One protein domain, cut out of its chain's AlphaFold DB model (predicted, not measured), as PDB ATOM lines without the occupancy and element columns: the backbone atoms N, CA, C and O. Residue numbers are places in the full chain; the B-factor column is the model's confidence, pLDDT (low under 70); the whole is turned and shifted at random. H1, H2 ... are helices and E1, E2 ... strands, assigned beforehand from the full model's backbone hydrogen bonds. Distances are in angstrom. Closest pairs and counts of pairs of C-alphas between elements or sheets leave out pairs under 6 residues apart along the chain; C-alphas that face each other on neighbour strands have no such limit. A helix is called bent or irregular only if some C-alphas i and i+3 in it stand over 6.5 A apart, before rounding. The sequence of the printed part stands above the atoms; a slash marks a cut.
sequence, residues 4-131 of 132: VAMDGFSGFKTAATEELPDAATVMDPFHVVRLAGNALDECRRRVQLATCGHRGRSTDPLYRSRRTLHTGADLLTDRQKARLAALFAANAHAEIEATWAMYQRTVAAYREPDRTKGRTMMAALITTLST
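What this domain is: This is residues 4 to 131 of the 132 residues of the protein "ISL3 family transposase" of Enterobacteriaceae bacterium TzEc051 (UniProt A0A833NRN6). Two long helices, H2 and H5, run side by side in opposite directions as the core of an elongated model, and a small head of two short strands and one helix, E1, H1 and E2, sits past the end where H2 begins. Toward the other end of the core the shorter H3 and H4 pack beside it, while H6 folds back from the last part of H5. The printed part has 128 residues, with six named helices and two named strands in the order E1 H1 E2 H2 H3 H4 H5 H6; the sheet E1 E2 is parallel and the class is mostly helix. The whole is loose, with a radius of gyration of the C-alphas of 17.4 A, and spans 53 by 33 by 27 A.

How they stand to each other: Start at the sheet, where E1, residues 4 to 6, and E2, residues 24 to 27, are parallel at 25 degrees; N 4 and O 24 are within hydrogen-bond range at 2.9 A, as are N 26 and O 4 at 2.9 A. With H1, residues 10 to 19, they form a strand-helix-strand unit, two parallel neighbour strands with a helix between, and its crossover is right-handed. The closest C-alphas of H1 and E2 are those of Lys 13 and Thr 25, 6.8 A apart. H1 touches no helix. Move on to H2, residues 29 to 52, and to the hub H5, residues 91 to 111, which touches three helices. H2 and H5 touch at a shallow tilt of 10 degrees, opposite ways, closest at the C-alphas of Ala 36 and Tyr 103, 5.4 A. H3, residues 61 to 69, forms a helical hairpin with H2, touching its residues 41 to 48 alone; the closest C-alphas, of Gln 48 and Leu 62, are 6.7 A apart. H4, residues 78 to 88, touches H3 at a steep tilt of 50 degrees, closest at the C-alphas of Thr 68 and Gln 80, 6.7 A. H4 and H5 touch only at the corner, where the C-alphas of Phe 88 and Glu 97 are closest at 6.1 A. H6, residues 115 to 131, forms a helical hairpin with H5 at a shallow tilt of 30 degrees, touching its residues 102 to 111 alone; the closest C-alphas, of Ala 109 and Gly 118, are 4.4 A apart. H2 and H6 are apart. Every O i to N i+4 pair is within hydrogen-bond range in H1, H2, H4 and H6, against 3 of 5 in H3 and 15 of 17 in H5.

Where its parts are: Find C-alpha 4, where E1 begins, at (252.183, 279.013, 338.398). Find C-alpha 29 at (260.452, 270.959, 342.748); from there H2 runs 34.0 A. H5 is 30.2 A long and H6 24.3 A, ending at C-alpha 131, (250.643, 250.616, 343.130). H3 and H5 are irregular: C-alphas 64 and 67 are 7.7 A apart, and C-alphas 92 and 95 are 7.6 A apart.

The domain as a whole: The two C-alphas farthest apart are those of Asp 22 and Thr 59, at 53.6 A. The printed part has no cut, and no link is long. The mean pLDDT of the printed part is 94.1, and no printed residue is under 70.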
ATOM      1  N   VAL A   4     251.943 278.576 337.018       84.69
ATOM      2  CA  VAL A   4     252.183 279.013 338.398       84.69
ATOM      3  C   VAL A   4     252.767 277.841 339.179       84.69
ATOM      4  O   VAL A   4     252.084 276.844 339.420       84.69
ATOM      5  N   ALA A   5     254.037 277.960 339.570       87.38
ATOM      6  CA  ALA A   5     254.674 277.030 340.492       87.38
ATOM      7  C   ALA A   5     254.391 277.460 341.935       87.38
ATOM      8  O   ALA A   5     254.586 278.622 342.289       87.38
ATOM      9  N   MET A   6     253.916 276.533 342.757       86.50
ATOM     10  CA  MET A   6     253.495 276.805 344.131       86.50
ATOM     11  C   MET A   6     253.874 275.661 345.061       86.50
ATOM     12  O   MET A   6     254.225 274.557 344.625       86.50
ATOM     13  N   ASP A   7     253.803 275.920 346.361       82.31
ATOM     14  CA  ASP A   7     253.850 274.839 347.330       82.31
ATOM     15  C   ASP A   7     252.558 273.989 347.273       82.31
ATOM     16  O   ASP A   7     251.602 274.296 346.562       82.31
ATOM     17  N   GLY A   8     252.533 272.869 347.996       78.38
ATOM     18  CA  GLY A   8     251.374 271.969 348.021       78.38
ATOM     19  C   GLY A   8     250.168 272.484 348.822       78.38
ATOM     20  O   GLY A   8     249.263 271.697 349.097       78.38
ATOM     21  N   PHE A   9     250.155 273.747 349.264       83.19
ATOM     22  CA  PHE A   9     249.068 274.317 350.052       83.19
ATOM     23  C   PHE A   9     247.849 274.624 349.177       83.19
ATOM     24  O   PHE A   9     247.917 275.348 348.181       83.19
ATOM     25  N   SER A  10     246.685 274.119 349.589       79.12
ATOM     26  CA  SER A  10     245.445 274.255 348.822       79.12
ATOM     27  C   SER A  10     244.989 275.704 348.648       79.12
ATOM     28  O   SER A  10     244.398 276.017 347.620       79.12
ATOM     29  N   GLY A  11     245.286 276.597 349.599       76.94
ATOM     30  CA  GLY A  11     244.894 278.007 349.503       76.94
ATOM     31  C   GLY A  11     245.569 278.748 348.345       76.94
ATOM     32  O   GLY A  11     244.918 279.553 347.687       76.94
ATOM     33  N   PHE A  12     246.830 278.428 348.025       79.62
ATOM     34  CA  PHE A  12     247.495 279.010 346.853       79.62
ATOM     35  C   PHE A  12     246.935 278.464 345.548       79.62
ATOM     36  O   PHE A  12     246.810 279.210 344.582       79.62
ATOM     37  N   LYS A  13     246.535 277.187 345.527       81.19
ATOM     38  CA  LYS A  13     245.850 276.614 344.368       81.19
ATOM     39  C   LYS A  13     244.513 277.308 344.112       81.19
ATOM     40  O   LYS A  13     244.226 277.628 342.962       81.19
ATOM     41  N   THR A  14     243.723 277.555 345.160       83.81
ATOM     42  CA  THR A  14     242.457 278.295 345.050       83.81
ATOM     43  C   THR A  14     242.700 279.698 344.506       83.81
ATOM     44  O   THR A  14     242.169 280.022 343.450       83.81
ATOM     45  N   ALA A  15     243.589 280.470 345.139       84.69
ATOM     46  CA  ALA A  15     243.897 281.832 344.705       84.69
ATOM     47  C   ALA A  15     244.429 281.886 343.263       84.69
ATOM     48  O   ALA A  15     244.022 282.735 342.481       84.69
ATOM     49  N   ALA A  16     245.302 280.954 342.866       82.50
ATOM     50  CA  ALA A  16     245.795 280.893 341.492       82.50
ATOM     51  C   ALA A  16     244.693 280.536 340.486       82.50
ATOM     52  O   ALA A  16     244.704 281.052 339.378       82.50
ATOM     53  N   THR A  17     243.745 279.674 340.861       85.94
ATOM     54  CA  THR A  17     242.617 279.313 339.988       85.94
ATOM     55  C   THR A  17     241.640 280.481 339.824       85.94
ATOM     56  O   THR A  17     241.068 280.647 338.753       85.94
ATOM     57  N   GLU A  18     241.456 281.288 340.871       89.69
ATOM     58  CA  GLU A  18     240.586 282.471 340.851       89.69
ATOM     59  C   GLU A  18     241.213 283.634 340.069       89.69
ATOM     60  O   GLU A  18     240.566 284.217 339.204       89.69
ATOM     61  N   GLU A  19     242.483 283.943 340.336       91.12
ATOM     62  CA  GLU A  19     243.163 285.125 339.787       91.12
ATOM     63  C   GLU A  19     243.841 284.863 338.431       91.12
ATOM     64  O   GLU A  19     244.062 285.786 337.647       91.12
ATOM     65  N   LEU A  20     244.207 283.610 338.144       89.25
ATOM     66  CA  LEU A  20     244.913 283.192 336.927       89.25
ATOM     67  C   LEU A  20     244.292 281.900 336.356       89.25
ATOM     68  O   LEU A  20     244.982 280.881 336.256       89.25
ATOM     69  N   PRO A  21     243.007 281.920 335.952       87.19
ATOM     70  CA  PRO A  21     242.266 280.716 335.560       87.19
ATOM     71  C   PRO A  21     242.878 279.976 334.361       87.19
ATOM     72  O   PRO A  21     242.733 278.759 334.249       87.19
ATOM     73  N   ASP A  22     243.595 280.695 333.494       90.19
ATOM     74  CA  ASP A  22     244.243 280.132 332.306       90.19
ATOM     75  C   ASP A  22     245.644 279.550 332.584       90.19
ATOM     76  O   ASP A  22     246.248 278.936 331.702       90.19
ATOM     77  N   ALA A  23     246.193 279.730 333.792       88.75
ATOM     78  CA  ALA A  23     247.530 279.259 334.133       88.75
ATOM     79  C   ALA A  23     247.514 277.828 334.693       88.75
ATOM     80  O   ALA A  23     246.754 277.485 335.601       88.75
ATOM     81  N   ALA A  24     248.437 276.985 334.227       87.50
ATOM     82  CA  ALA A  24     248.617 275.655 334.796       87.50
ATOM     83  C   ALA A  24     249.253 275.743 336.196       87.50
ATOM     84  O   ALA A  24     250.350 276.279 336.362       87.50
ATOM     85  N   THR A  25     248.596 275.169 337.206       87.44
ATOM     86  CA  THR A  25     249.137 275.099 338.572       87.44
ATOM     87  C   THR A  25     250.018 273.863 338.736       87.44
ATOM     88  O   THR A  25     249.589 272.734 338.491       87.44
ATOM     89  N   VAL A  26     251.275 274.064 339.137       88.12
ATOM     90  CA  VAL A  26     252.256 272.985 339.324       88.12
ATOM     91  C   VAL A  26     252.904 273.071 340.699       88.12
ATOM     92  O   VAL A  26     253.125 274.155 341.234       88.12
ATOM     93  N   MET A  27     253.244 271.917 341.270       87.69
ATOM     94  CA  MET A  27     254.071 271.885 342.470       87.69
ATOM     95  C   MET A  27     255.517 272.230 342.132       87.69
ATOM     96  O   MET A  27     256.111 271.649 341.219       87.69
ATOM     97  N   ASP A  28     256.095 273.131 342.912       89.00
ATOM     98  CA  ASP A  28     257.497 273.493 342.781       89.00
ATOM     99  C   ASP A  28     258.435 272.330 343.213       89.00
ATOM    100  O   ASP A  28     258.203 271.687 344.251       89.00
ATOM    101  N   PRO A  29     259.515 272.043 342.451       90.06
ATOM    102  CA  PRO A  29     260.452 270.959 342.748       90.06
ATOM    103  C   PRO A  29     261.064 270.989 344.152       90.06
ATOM    104  O   PRO A  29     261.280 269.927 344.743       90.06
ATOM    105  N   PHE A  30     261.340 272.172 344.714       88.69
ATOM    106  CA  PHE A  30     261.891 272.291 346.064       88.69
ATOM    107  C   PHE A  30     260.912 271.728 347.094       88.69
ATOM    108  O   PHE A  30     261.309 270.964 347.980       88.69
ATOM    109  N   HIS A  31     259.622 272.035 346.948       91.94
ATOM    110  CA  HIS A  31     258.586 271.522 347.839       91.94
ATOM    111  C   HIS A  31     258.377 270.013 347.674       91.94
ATOM    112  O   HIS A  31     258.244 269.314 348.680       91.94
ATOM    113  N   VAL A  32     258.435 269.479 346.449       93.62
ATOM    114  CA  VAL A  32     258.333 268.027 346.203       93.62
ATOM    115  C   VAL A  32     259.506 267.269 346.835       93.62
ATOM    116  O   VAL A  32     259.297 266.297 347.565       93.62
ATOM    117  N   VAL A  33     260.745 267.729 346.622       94.94
ATOM    118  CA  VAL A  33     261.940 267.107 347.224       94.94
ATOM    119  C   VAL A  33     261.893 267.199 348.749       94.94
ATOM    120  O   VAL A  33     262.230 266.232 349.437       94.94
ATOM    121  N   ARG A  34     261.432 268.330 349.298       94.94
ATOM    122  CA  ARG A  34     261.251 268.502 350.744       94.94
ATOM    123  C   ARG A  34     260.209 267.538 351.314       94.94
ATOM    124  O   ARG A  34     260.455 266.966 352.372       94.94
ATOM    125  N   LEU A  35     259.082 267.326 350.636       94.81
ATOM    126  CA  LEU A  35     258.057 266.362 351.058       94.81
ATOM    127  C   LEU A  35     258.608 264.933 351.090       94.81
ATOM    128  O   LEU A  35     258.478 264.252 352.107       94.81
ATOM    129  N   ALA A  36     259.297 264.507 350.028       96.25
ATOM    130  CA  ALA A  36     259.937 263.193 349.986       96.25
ATOM    131  C   ALA A  36     260.999 263.036 351.093       96.25
ATOM    132  O   ALA A  36     261.065 262.006 351.765       96.25
ATOM    133  N   GLY A  37     261.801 264.079 351.333       97.75
ATOM    134  CA  GLY A  37     262.794 264.095 352.408       97.75
ATOM    135  C   GLY A  37     262.166 264.002 353.803       97.75
ATOM    136  O   GLY A  37     262.688 263.299 354.668       97.75
ATOM    137  N   ASN A  38     261.024 264.656 354.023       98.00
ATOM    138  CA  ASN A  38     260.283 264.568 355.282       98.00
ATOM    139  C   ASN A  38     259.739 263.154 355.527       98.00
ATOM    140  O   ASN A  38     259.858 262.659 356.649       98.00
ATOM    141  N   ALA A  39     259.206 262.498 354.491       97.75
ATOM    142  CA  ALA A  39     258.732 261.116 354.576       97.75
ATOM    143  C   ALA A  39     259.871 260.146 354.943       97.75
ATOM    144  O   ALA A  39     259.720 259.307 355.834       97.75
ATOM    145  N   LEU A  40     261.053 260.317 354.337       98.44
ATOM    146  CA  LEU A  40     262.261 259.570 354.702       98.44
ATOM    147  C   LEU A  40     262.657 259.792 356.167       98.44
ATOM    148  O   LEU A  40     262.967 258.848 356.896       98.44
ATOM    149  N   ASP A  41     262.631 261.041 356.619       98.12
ATOM    150  CA  ASP A  41     262.954 261.396 357.993       98.12
ATOM    151  C   ASP A  41     261.964 260.817 359.010       98.12
ATOM    152  O   ASP A  41     262.367 260.423 360.109       98.12
ATOM    153  N   GLU A  42     260.682 260.768 358.662       98.19
ATOM    154  CA  GLU A  42     259.637 260.160 359.475       98.19
ATOM    155  C   GLU A  42     259.808 258.644 359.572       98.19
ATOM    156  O   GLU A  42     259.893 258.127 360.689       98.19
ATOM    157  N   CYS A  43     259.976 257.958 358.436       98.06
ATOM    158  CA  CYS A  43     260.274 256.526 358.392       98.06
ATOM    159  C   CYS A  43     261.497 256.197 359.259       98.06
ATOM    160  O   CYS A  43     261.425 255.372 360.172       98.06
ATOM    161  N   ARG A  44     262.600 256.932 359.070       97.88
ATOM    162  CA  ARG A  44     263.828 256.756 359.854       97.88
ATOM    163  C   ARG A  44     263.594 256.952 361.352       97.88
ATOM    164  O   ARG A  44     264.122 256.180 362.148       97.88
ATOM    165  N   ARG A  45     262.852 257.989 361.766       97.62
ATOM    166  CA  ARG A  45     262.551 258.240 363.191       97.62
ATOM    167  C   ARG A  45     261.679 257.139 363.790       97.62
ATOM    168  O   ARG A  45     261.955 256.732 364.916       97.62
ATOM    169  N   ARG A  46     260.669 256.669 363.052       97.81
ATOM    170  CA  ARG A  46     259.772 255.588 363.472       97.81
ATOM    171  C   ARG A  46     260.541 254.288 363.672       97.81
ATOM    172  O   ARG A  46     260.480 253.722 364.758       97.81
ATOM    173  N   VAL A  47     261.309 253.862 362.670       97.31
ATOM    174  CA  VAL A  47     262.115 252.637 362.756       97.31
ATOM    175  C   VAL A  47     263.141 252.754 363.877       97.31
ATOM    176  O   VAL A  47     263.253 251.848 364.688       97.31
ATOM    177  N   GLN A  48     263.815 253.899 364.012       96.25
ATOM    178  CA  GLN A  48     264.775 254.098 365.094       96.25
ATOM    179  C   GLN A  48     264.148 253.978 366.488       96.25
ATOM    180  O   GLN A  48     264.745 253.367 367.373       96.25
ATOM    181  N   LEU A  49     262.954 254.538 366.695       97.06
ATOM    182  CA  LEU A  49     262.231 254.371 367.954       97.06
ATOM    183  C   LEU A  49     261.859 252.900 368.182       97.06
ATOM    184  O   LEU A  49     262.059 252.399 369.284       97.06
ATOM    185  N   ALA A  50     261.373 252.211 367.147       96.69
ATOM    186  CA  ALA A  50     260.973 250.809 367.231       96.69
ATOM    187  C   ALA A  50     262.156 249.870 367.530       96.69
ATOM    188  O   ALA A  50     262.013 248.940 368.317       96.69
ATOM    189  N   THR A  51     263.331 250.122 366.948       95.31
ATOM    190  CA  THR A  51     264.508 249.254 367.108       95.31
ATOM    191  C   THR A  51     265.341 249.582 368.342       95.31
ATOM    192  O   THR A  51     265.980 248.694 368.896       95.31
ATOM    193  N   CYS A  52     265.390 250.850 368.762       94.25
ATOM    194  CA  CYS A  52     266.244 251.291 369.871       94.25
ATOM    195  C   CYS A  52     265.466 251.584 371.163       94.25
ATOM    196  O   CYS A  52     266.078 251.764 372.212       94.25
ATOM    197  N   GLY A  53     264.135 251.694 371.109       96.75
ATOM    198  CA  GLY A  53     263.297 252.068 372.255       96.75
ATOM    199  C   GLY A  53     263.424 253.537 372.678       96.75
ATOM    200  O   GLY A  53     262.889 253.938 373.709       96.75
ATOM    201  N   HIS A  54     264.138 254.367 371.911       95.62
ATOM    202  CA  HIS A  54     264.330 255.783 372.210       95.62
ATOM    203  C   HIS A  54     264.500 256.632 370.948       95.62
ATOM    204  O   HIS A  54     264.806 256.148 369.859       95.62
ATOM    205  N   ARG A  55     264.356 257.953 371.107       92.69
ATOM    206  CA  ARG A  55     264.705 258.913 370.053       92.69
ATOM    207  C   ARG A  55     266.207 258.856 369.752       92.69
ATOM    208  O   ARG A  55     267.018 258.574 370.632       92.69
ATOM    209  N   GLY A  56     266.568 259.146 368.505       91.88
ATOM    210  CA  GLY A  56     267.926 258.930 368.024       91.88
ATOM    211  C   GLY A  56     269.036 259.731 368.705       91.88
ATOM    212  O   GLY A  56     268.895 260.929 368.948       91.88
ATOM    213  N   ARG A  57     270.156 259.045 368.947       95.56
ATOM    214  CA  ARG A  57     271.391 259.521 369.585       95.56
ATOM    215  C   ARG A  57     272.562 259.506 368.603       95.56
ATOM    216  O   ARG A  57     272.543 258.799 367.602       95.56
ATOM    217  N   SER A  58     273.626 260.252 368.893       94.00
ATOM    218  CA  SER A  58     274.830 260.347 368.042       94.00
ATOM    219  C   SER A  58     275.550 259.008 367.803       94.00
ATOM    220  O   SER A  58     276.264 258.843 366.804       94.00
ATOM    221  N   THR A  59     275.365 258.051 368.710       93.19
ATOM    222  CA  THR A  59     275.897 256.687 368.633       93.19
ATOM    223  C   THR A  59     275.091 255.778 367.716       93.19
ATOM    224  O   THR A  59     275.646 254.812 367.198       93.19
ATOM    225  N   ASP A  60     273.823 256.103 367.465       94.81
ATOM    226  CA  ASP A  60     272.912 255.220 366.746       94.81
ATOM    227  C   ASP A  60     273.190 255.259 365.233       94.81
ATOM    228  O   ASP A  60     273.272 256.354 364.652       94.81
ATOM    229  N   PRO A  61     273.265 254.101 364.549       94.12
ATOM    230  CA  PRO A  61     273.583 254.038 363.121       94.12
ATOM    231  C   PRO A  61     272.654 254.880 362.232       94.12
ATOM    232  O   PRO A  61     273.125 255.606 361.349       94.12
ATOM    233  N   LEU A  62     271.343 254.848 362.506       96.00
ATOM    234  CA  LEU A  62     270.331 255.602 361.760       96.00
ATOM    235  C   LEU A  62     270.464 257.113 361.952       96.00
ATOM    236  O   LEU A  62     270.409 257.881 360.990       96.00
ATOM    237  N   TYR A  63     270.696 257.567 363.182       96.12
ATOM    238  CA  TYR A  63     270.874 258.992 363.452       96.12
ATOM    239  C   TYR A  63     272.196 259.513 362.878       96.12
ATOM    240  O   TYR A  63     272.249 260.623 362.335       96.12
ATOM    241  N   ARG A  64     273.265 258.714 362.954       96.19
ATOM    242  CA  ARG A  64     274.572 259.049 362.377       96.19
ATOM    243  C   ARG A  64     274.504 259.193 360.857       96.19
ATOM    244  O   ARG A  64     275.126 260.100 360.312       96.19
ATOM    245  N   SER A  65     273.706 258.362 360.190       96.94
ATOM    246  CA  SER A  65     273.576 258.358 358.728       96.94
ATOM    247  C   SER A  65     272.547 259.356 358.189       96.94
ATOM    248  O   SER A  65     272.441 259.506 356.976       96.94
ATOM    249  N   ARG A  66     271.836 260.102 359.052       96.62
ATOM    250  CA  ARG A  66     270.737 261.008 358.654       96.62
ATOM    251  C   ARG A  66     271.092 261.963 357.508       96.62
ATOM    252  O   ARG A  66     270.306 262.120 356.594       96.62
ATOM    253  N   ARG A  67     272.285 262.569 357.508       97.19
ATOM    254  CA  ARG A  67     272.699 263.501 356.436       97.19
ATOM    255  C   ARG A  67     273.093 262.762 355.158       97.19
ATOM    256  O   ARG A  67     272.841 263.251 354.065       97.19
ATOM    257  N   THR A  68     273.701 261.587 355.304       98.00
ATOM    258  CA  THR A  68     274.082 260.727 354.180       98.00
ATOM    259  C   THR A  68     272.852 260.199 353.447       98.00
ATOM    260  O   THR A  68     272.853 260.180 352.226       98.00
ATOM    261  N   LEU A  69     271.776 259.872 354.169       98.12
ATOM    262  CA  LEU A  69     270.497 259.469 353.577       98.12
ATOM    263  C   LEU A  69     269.898 260.562 352.664       98.12
ATOM    264  O   LEU A  69     269.347 260.242 351.619       98.12
ATOM    265  N   HIS A  70     270.067 261.845 353.002       98.00
ATOM    266  CA  HIS A  70     269.610 262.976 352.171       98.00
ATOM    267  C   HIS A  70     270.602 263.396 351.075       98.00
ATOM    268  O   HIS A  70     270.313 264.277 350.272       98.00
ATOM    269  N   THR A  71     271.800 262.816 351.037       97.44
ATOM    270  CA  THR A  71     272.770 263.149 349.988       97.44
ATOM    271  C   THR A  71     272.361 262.427 348.706       97.44
ATOM    272  O   THR A  71     272.070 261.233 348.757       97.44
ATOM    273  N   GLY A  72     272.321 263.140 347.574       96.12
ATOM    274  CA  GLY A  72     272.052 262.528 346.268       96.12
ATOM    275  C   GLY A  72     273.015 261.369 346.001       96.12
ATOM    276  O   GLY A  72     274.208 261.498 346.276       96.12
ATOM    277  N   ALA A  73     272.505 260.234 345.527       95.38
ATOM    278  CA  ALA A  73     273.259 258.989 345.401       95.38
ATOM    279  C   ALA A  73     274.488 259.123 344.482       95.38
ATOM    280  O   ALA A  73     275.524 258.503 344.728       95.38
ATOM    281  N   ASP A  74     274.380 259.985 343.473       93.88
ATOM    282  CA  ASP A  74     275.431 260.412 342.550       93.88
ATOM    283  C   ASP A  74     276.551 261.223 343.226       93.88
ATOM    284  O   ASP A  74     277.692 261.203 342.776       93.88
ATOM    285  N   LEU A  75     276.244 261.895 344.339       96.38
ATOM    286  CA  LEU A  75     277.173 262.723 345.114       96.38
ATOM    287  C   LEU A  75     277.775 261.996 346.325       96.38
ATOM    288  O   LEU A  75     278.560 262.583 347.076       96.38
ATOM    289  N   LEU A  76     277.399 260.738 346.565       97.25
ATOM    290  CA  LEU A  76     277.951 259.958 347.667       97.25
ATOM    291  C   LEU A  76     279.398 259.552 347.370       97.25
ATOM    292  O   LEU A  76     279.697 258.923 346.357       97.25
ATOM    293  N   THR A  77     280.284 259.812 348.327       98.12
ATOM    294  CA  THR A  77     281.626 259.212 348.350       98.12
ATOM    295  C   THR A  77     281.537 257.699 348.562       98.12
ATOM    296  O   THR A  77     280.597 257.208 349.194       98.12
ATOM    297  N   ASP A  78     282.554 256.946 348.146       98.00
ATOM    298  CA  ASP A  78     282.572 255.485 348.329       98.00
ATOM    299  C   ASP A  78     282.471 255.079 349.802       98.00
ATOM    300  O   ASP A  78     281.754 254.145 350.160       98.00
ATOM    301  N   ARG A  79     283.082 255.864 350.696       97.44
ATOM    302  CA  ARG A  79     282.947 255.675 352.145       97.44
ATOM    303  C   ARG A  79     281.503 255.841 352.624       97.44
ATOM    304  O   ARG A  79     281.076 255.153 353.552       97.44
ATOM    305  N   GLN A  80     280.755 256.780 352.051       98.00
ATOM    306  CA  GLN A  80     279.345 256.972 352.381       98.00
ATOM    307  C   GLN A  80     278.472 255.860 351.794       98.00
ATOM    308  O   GLN A  80     277.606 255.366 352.512       98.00
ATOM    309  N   LYS A  81     278.738 255.418 350.557       98.00
ATOM    310  CA  LYS A  81     278.055 254.269 349.938       98.00
ATOM    311  C   LYS A  81     278.239 253.004 350.773       98.00
ATOM    312  O   LYS A  81     277.254 252.383 351.153       98.00
ATOM    313  N   ALA A  82     279.475 252.688 351.163       97.31
ATOM    314  CA  ALA A  82     279.776 251.541 352.020       97.31
ATOM    315  C   ALA A  82     279.062 251.625 353.380       97.31
ATOM    316  O   ALA A  82     278.552 250.626 353.884       97.31
ATOM    317  N   ARG A  83     278.965 252.828 353.968       95.94
ATOM    318  CA  ARG A  83     278.206 253.037 355.208       95.94
ATOM    319  C   ARG A  83     276.713 252.767 355.026       95.94
ATOM    320  O   ARG A  83     276.124 252.170 355.919       95.94
ATOM    321  N   LEU A  84     276.105 253.228 353.932       97.94
ATOM    322  CA  LEU A  84     274.688 252.964 353.662       97.94
ATOM    323  C   LEU A  84     274.440 251.484 353.371       97.94
ATOM    324  O   LEU A  84     273.508 250.926 353.931       97.94
ATOM    325  N   ALA A  85     275.313 250.827 352.606       97.88
ATOM    326  CA  ALA A  85     275.222 249.388 352.367       97.88
ATOM    327  C   ALA A  85     275.272 248.592 353.684       97.88
ATOM    328  O   ALA A  85     274.417 247.749 353.938       97.88
ATOM    329  N   ALA A  86     276.216 248.918 354.574       97.44
ATOM    330  CA  ALA A  86     276.287 248.301 355.898       97.44
ATOM    331  C   ALA A  86     275.062 248.624 356.771       97.44
ATOM    332  O   ALA A  86     274.644 247.796 357.577       97.44
ATOM    333  N   LEU A  87     274.483 249.821 356.628       97.00
ATOM    334  CA  LEU A  87     273.267 250.207 357.338       97.00
ATOM    335  C   LEU A  87     272.065 249.382 356.866       97.00
ATOM    336  O   LEU A  87     271.310 248.897 357.701       97.00
ATOM    337  N   PHE A  88     271.892 249.222 355.556       97.81
ATOM    338  CA  PHE A  88     270.748 248.534 354.959       97.81
ATOM    339  C   PHE A  88     270.844 247.006 355.013       97.81
ATOM    340  O   PHE A  88     269.827 246.333 354.924       97.81
ATOM    341  N   ALA A  89     272.025 246.446 355.299       97.56
ATOM    342  CA  ALA A  89     272.193 245.008 355.522       97.56
ATOM    343  C   ALA A  89     271.351 244.445 356.690       97.56
ATOM    344  O   ALA A  89     271.155 243.234 356.787       97.56
ATOM    345  N   ALA A  90     270.864 245.294 357.600       95.25
ATOM    346  CA  ALA A  90     269.953 244.878 358.657       95.25
ATOM    347  C   ALA A  90     268.499 244.870 358.156       95.25
ATOM    348  O   ALA A  90     267.963 245.926 357.823       95.25
ATOM    349  N   ASN A  91     267.818 243.719 358.230       95.75
ATOM    350  CA  ASN A  91     266.402 243.583 357.840       95.75
ATOM    351  C   ASN A  91     265.478 244.610 358.515       95.75
ATOM    352  O   ASN A  91     264.520 245.077 357.907       95.75
ATOM    353  N   ALA A  92     265.790 245.013 359.751       95.69
ATOM    354  CA  ALA A  92     265.044 246.043 360.475       95.69
ATOM    355  C   ALA A  92     265.060 247.423 359.785       95.69
ATOM    356  O   ALA A  92     264.277 248.296 360.144       95.69
ATOM    357  N   HIS A  93     265.954 247.648 358.818       97.50
ATOM    358  CA  HIS A  93     266.081 248.898 358.072       97.50
ATOM    359  C   HIS A  93     265.529 248.814 356.640       97.50
ATOM    360  O   HIS A  93     265.636 249.804 355.915       97.50
ATOM    361  N   ALA A  94     264.909 247.697 356.238       97.69
ATOM    362  CA  ALA A  94     264.379 247.510 354.882       97.69
ATOM    363  C   ALA A  94     263.391 248.620 354.473       97.69
ATOM    364  O   ALA A  94     263.462 249.163 353.371       97.69
ATOM    365  N   GLU A  95     262.519 249.040 355.393       97.12
ATOM    366  CA  GLU A  95     261.562 250.132 355.163       97.12
ATOM    367  C   GLU A  95     262.261 251.474 354.876       97.12
ATOM    368  O   GLU A  95     261.792 252.290 354.077       97.12
ATOM    369  N   ILE A  96     263.406 251.704 355.522       98.00
ATOM    370  CA  ILE A  96     264.205 252.920 355.353       98.00
ATOM    371  C   ILE A  96     264.924 252.882 354.013       98.00
ATOM    372  O   ILE A  96     264.964 253.906 353.339       98.00
ATOM    373  N   GLU A  97     265.471 251.731 353.616       98.44
ATOM    374  CA  GLU A  97     266.095 251.553 352.303       98.44
ATOM    375  C   GLU A  97     265.088 251.804 351.177       98.44
ATOM    376  O   GLU A  97     265.369 252.586 350.267       98.44
ATOM    377  N   ALA A  98     263.885 251.232 351.279       97.69
ATOM    378  CA  ALA A  98     262.819 251.445 350.305       97.69
ATOM    379  C   ALA A  98     262.419 252.928 350.215       97.69
ATOM    380  O   ALA A  98     262.363 253.502 349.123       97.69
ATOM    381  N   THR A  99     262.212 253.587 351.361       97.94
ATOM    382  CA  THR A  99     261.853 255.015 351.401       97.94
ATOM    383  C   THR A  99     262.994 255.899 350.886       97.94
ATOM    384  O   THR A  99     262.763 256.868 350.159       97.94
ATOM    385  N   TRP A 100     264.241 255.553 351.216       98.56
ATOM    386  CA  TRP A 100     265.435 256.228 350.717       98.56
ATOM    387  C   TRP A 100     265.538 256.105 349.198       98.56
ATOM    388  O   TRP A 100     265.748 257.113 348.531       98.56
ATOM    389  N   ALA A 101     265.305 254.920 348.632       97.81
ATOM    390  CA  ALA A 101     265.311 254.716 347.189       97.81
ATOM    391  C   ALA A 101     264.264 255.595 346.481       97.81
ATOM    392  O   ALA A 101     264.564 256.186 345.444       97.81
ATOM    393  N   MET A 102     263.062 255.744 347.050       97.69
ATOM    394  CA  MET A 102     262.039 256.637 346.487       97.69
ATOM    395  C   MET A 102     262.471 258.102 346.550       97.69
ATOM    396  O   MET A 102     262.385 258.805 345.545       97.69
ATOM    397  N   TYR A 103     263.023 258.548 347.683       98.19
ATOM    398  CA  TYR A 103     263.593 259.890 347.809       98.19
ATOM    399  C   TYR A 103     264.698 260.154 346.770       98.19
ATOM    400  O   TYR A 103     264.689 261.189 346.101       98.19
ATOM    401  N   GLN A 104     265.617 259.204 346.576       98.19
ATOM    402  CA  GLN A 104     266.697 259.330 345.595       98.19
ATOM    403  C   GLN A 104     266.167 259.380 344.157       98.19
ATOM    404  O   GLN A 104     266.661 260.174 343.359       98.19
ATOM    405  N   ARG A 105     265.123 258.606 343.828       97.69
ATOM    406  CA  ARG A 105     264.443 258.676 342.521       97.69
ATOM    407  C   ARG A 105     263.794 260.043 342.287       97.69
ATOM    408  O   ARG A 105     263.903 260.557 341.176       97.69
ATOM    409  N   THR A 106     263.195 260.658 343.312       97.19
ATOM    410  CA  THR A 106     262.668 262.034 343.233       97.19
ATOM    411  C   THR A 106     263.778 263.030 342.903       97.19
ATOM    412  O   THR A 106     263.644 263.826 341.975       97.19
ATOM    413  N   VAL A 107     264.890 262.976 343.645       96.56
ATOM    414  CA  VAL A 107     266.037 263.876 343.443       96.56
ATOM    415  C   VAL A 107     266.650 263.679 342.056       96.56
ATOM    416  O   VAL A 107     266.926 264.662 341.370       96.56
ATOM    417  N   ALA A 108     266.823 262.431 341.621       96.50
ATOM    418  CA  ALA A 108     267.379 262.106 340.313       96.50
ATOM    419  C   ALA A 108     266.497 262.625 339.167       96.50
ATOM    420  O   ALA A 108     267.014 263.238 338.239       96.50
ATOM    421  N   ALA A 109     265.173 262.457 339.256       96.69
ATOM    422  CA  ALA A 109     264.245 262.931 338.229       96.69
ATOM    423  C   ALA A 109     264.303 264.456 338.029       96.69
ATOM    424  O   ALA A 109     264.224 264.923 336.897       96.69
ATOM    425  N   TYR A 110     264.475 265.233 339.106       94.56
ATOM    426  CA  TYR A 110     264.617 266.693 339.009       94.56
ATOM    427  C   TYR A 110     266.013 267.167 338.602       94.56
ATOM    428  O   TYR A 110     266.145 268.278 338.094       94.56
ATOM    429  N   ARG A 111     267.056 266.365 338.841       94.31
ATOM    430  CA  ARG A 111     268.431 266.681 338.422       94.31
ATOM    431  C   ARG A 111     268.740 266.281 336.984       94.31
ATOM    432  O   ARG A 111     269.752 266.729 336.457       94.31
ATOM    433  N   GLU A 112     267.908 265.441 336.376       96.50
ATOM    434  CA  GLU A 112     268.093 264.981 335.005       96.50
ATOM    435  C   GLU A 112     268.057 266.172 334.022       96.50
ATOM    436  O   GLU A 112     267.035 266.861 333.932       96.50
ATOM    437  N   PRO A 113     269.154 266.442 333.284       95.31
ATOM    438  CA  PRO A 113     269.203 267.551 332.333       95.31
ATOM    439  C   PRO A 113     268.231 267.375 331.158       95.31
ATOM    440  O   PRO A 113     267.718 268.365 330.629       95.31
ATOM    441  N   ASP A 114     267.951 266.136 330.743       97.31
ATOM    442  CA  ASP A 114     266.945 265.849 329.725       97.31
ATOM    443  C   ASP A 114     265.538 265.852 330.337       97.31
ATOM    444  O   ASP A 114     265.081 264.890 330.958       97.31
ATOM    445  N   ARG A 115     264.798 266.935 330.093       93.44
ATOM    446  CA  ARG A 115     263.435 267.123 330.612       93.44
ATOM    447  C   ARG A 115     262.482 265.976 330.267       93.44
ATOM    448  O   ARG A 115     261.591 265.675 331.062       93.44
ATOM    449  N   THR A 116     262.645 265.338 329.109       96.88
ATOM    450  CA  THR A 116     261.792 264.213 328.704       96.88
ATOM    451  C   THR A 116     262.090 262.998 329.569       96.88
ATOM    452  O   THR A 116     261.168 262.381 330.105       96.88
ATOM    453  N   LYS A 117     263.375 262.695 329.782       97.38
ATOM    454  CA  LYS A 117     263.795 261.614 330.683       97.38
ATOM    455  C   LYS A 117     263.385 261.894 332.123       97.38
ATOM    456  O   LYS A 117     262.789 261.018 332.743       97.38
ATOM    457  N   GLY A 118     263.607 263.110 332.623       96.50
ATOM    458  CA  GLY A 118     263.201 263.513 333.971       96.50
ATOM    459  C   GLY A 118     261.696 263.336 334.196       96.50
ATOM    460  O   GLY A 118     261.274 262.761 335.201       96.50
ATOM    461  N   ARG A 119     260.869 263.719 333.210       95.38
ATOM    462  CA  ARG A 119     259.416 263.481 333.241       95.38
ATOM    463  C   ARG A 119     259.075 261.990 333.277       95.38
ATOM    464  O   ARG A 119     258.235 261.596 334.083       95.38
ATOM    465  N   THR A 120     259.715 261.166 332.449       97.81
ATOM    466  CA  THR A 120     259.503 259.708 332.451       97.81
ATOM    467  C   THR A 120     259.909 259.082 333.788       97.81
ATOM    468  O   THR A 120     259.175 258.255 334.325       97.81
ATOM    469  N   MET A 121     261.031 259.510 334.372       97.62
ATOM    470  CA  MET A 121     261.485 259.054 335.689       97.62
ATOM    471  C   MET A 121     260.481 259.411 336.789       97.62
ATOM    472  O   MET A 121     260.152 258.556 337.613       97.62
ATOM    473  N   MET A 122     259.962 260.644 336.782       96.56
ATOM    474  CA  MET A 122     258.947 261.087 337.740       96.56
ATOM    475  C   MET A 122     257.626 260.328 337.562       96.56
ATOM    476  O   MET A 122     257.046 259.877 338.545       96.56
ATOM    477  N   ALA A 123     257.171 260.117 336.325       96.31
ATOM    478  CA  ALA A 123     255.965 259.336 336.047       96.31
ATOM    479  C   ALA A 123     256.099 257.891 336.558       96.31
ATOM    480  O   ALA A 123     255.219 257.401 337.260       96.31
ATOM    481  N   ALA A 124     257.236 257.240 336.295       96.81
ATOM    482  CA  ALA A 124     257.511 255.894 336.792       96.81
ATOM    483  C   ALA A 124     257.571 255.831 338.329       96.81
ATOM    484  O   ALA A 124     257.148 254.839 338.929       96.81
ATOM    485  N   LEU A 125     258.104 256.873 338.980       95.94
ATOM    486  CA  LEU A 125     258.087 256.997 340.438       95.94
ATOM    487  C   LEU A 125     256.653 257.099 340.970       95.94
ATOM    488  O   LEU A 125     256.302 256.343 341.871       95.94
ATOM    489  N   ILE A 126     255.823 257.970 340.387       94.44
ATOM    490  CA  ILE A 126     254.410 258.118 340.763       94.44
ATOM    491  C   ILE A 126     253.683 256.779 340.617       94.44
ATOM    492  O   ILE A 126     253.058 256.330 341.572       94.44
ATOM    493  N   THR A 127     253.836 256.086 339.484       96.50
ATOM    494  CA  THR A 127     253.243 254.755 339.284       96.50
ATOM    495  C   THR A 127     253.689 253.760 340.354       96.50
ATOM    496  O   THR A 127     252.853 253.029 340.876       96.50
ATOM    497  N   THR A 128     254.977 253.752 340.721       95.12
ATOM    498  CA  THR A 128     255.488 252.876 341.791       95.12
ATOM    499  C   THR A 128     254.785 253.173 343.120       95.12
ATOM    500  O   THR A 128     254.326 252.256 343.787       95.12
ATOM    501  N   LEU A 129     254.665 254.452 343.488       92.06
ATOM    502  CA  LEU A 129     254.042 254.875 344.746       92.06
ATOM    503  C   LEU A 129     252.521 254.664 344.776       92.06
ATOM    504  O   LEU A 129     251.956 254.533 345.851       92.06
ATOM    505  N   SER A 130     251.851 254.668 343.621       91.19
ATOM    506  CA  SER A 130     250.399 254.454 343.528       91.19
ATOM    507  C   SER A 130     249.984 252.981 343.492       91.19
ATOM    508  O   SER A 130     248.792 252.700 343.574       91.19
ATOM    509  N   THR A 131     250.928 252.055 343.304       87.81
ATOM    510  CA  THR A 131     250.643 250.616 343.130       87.81
ATOM    511  C   THR A 131     251.264 249.717 344.197       87.81
ATOM    512  O   THR A 131     250.887 248.548 344.264       87.81
TER     513      THR A 131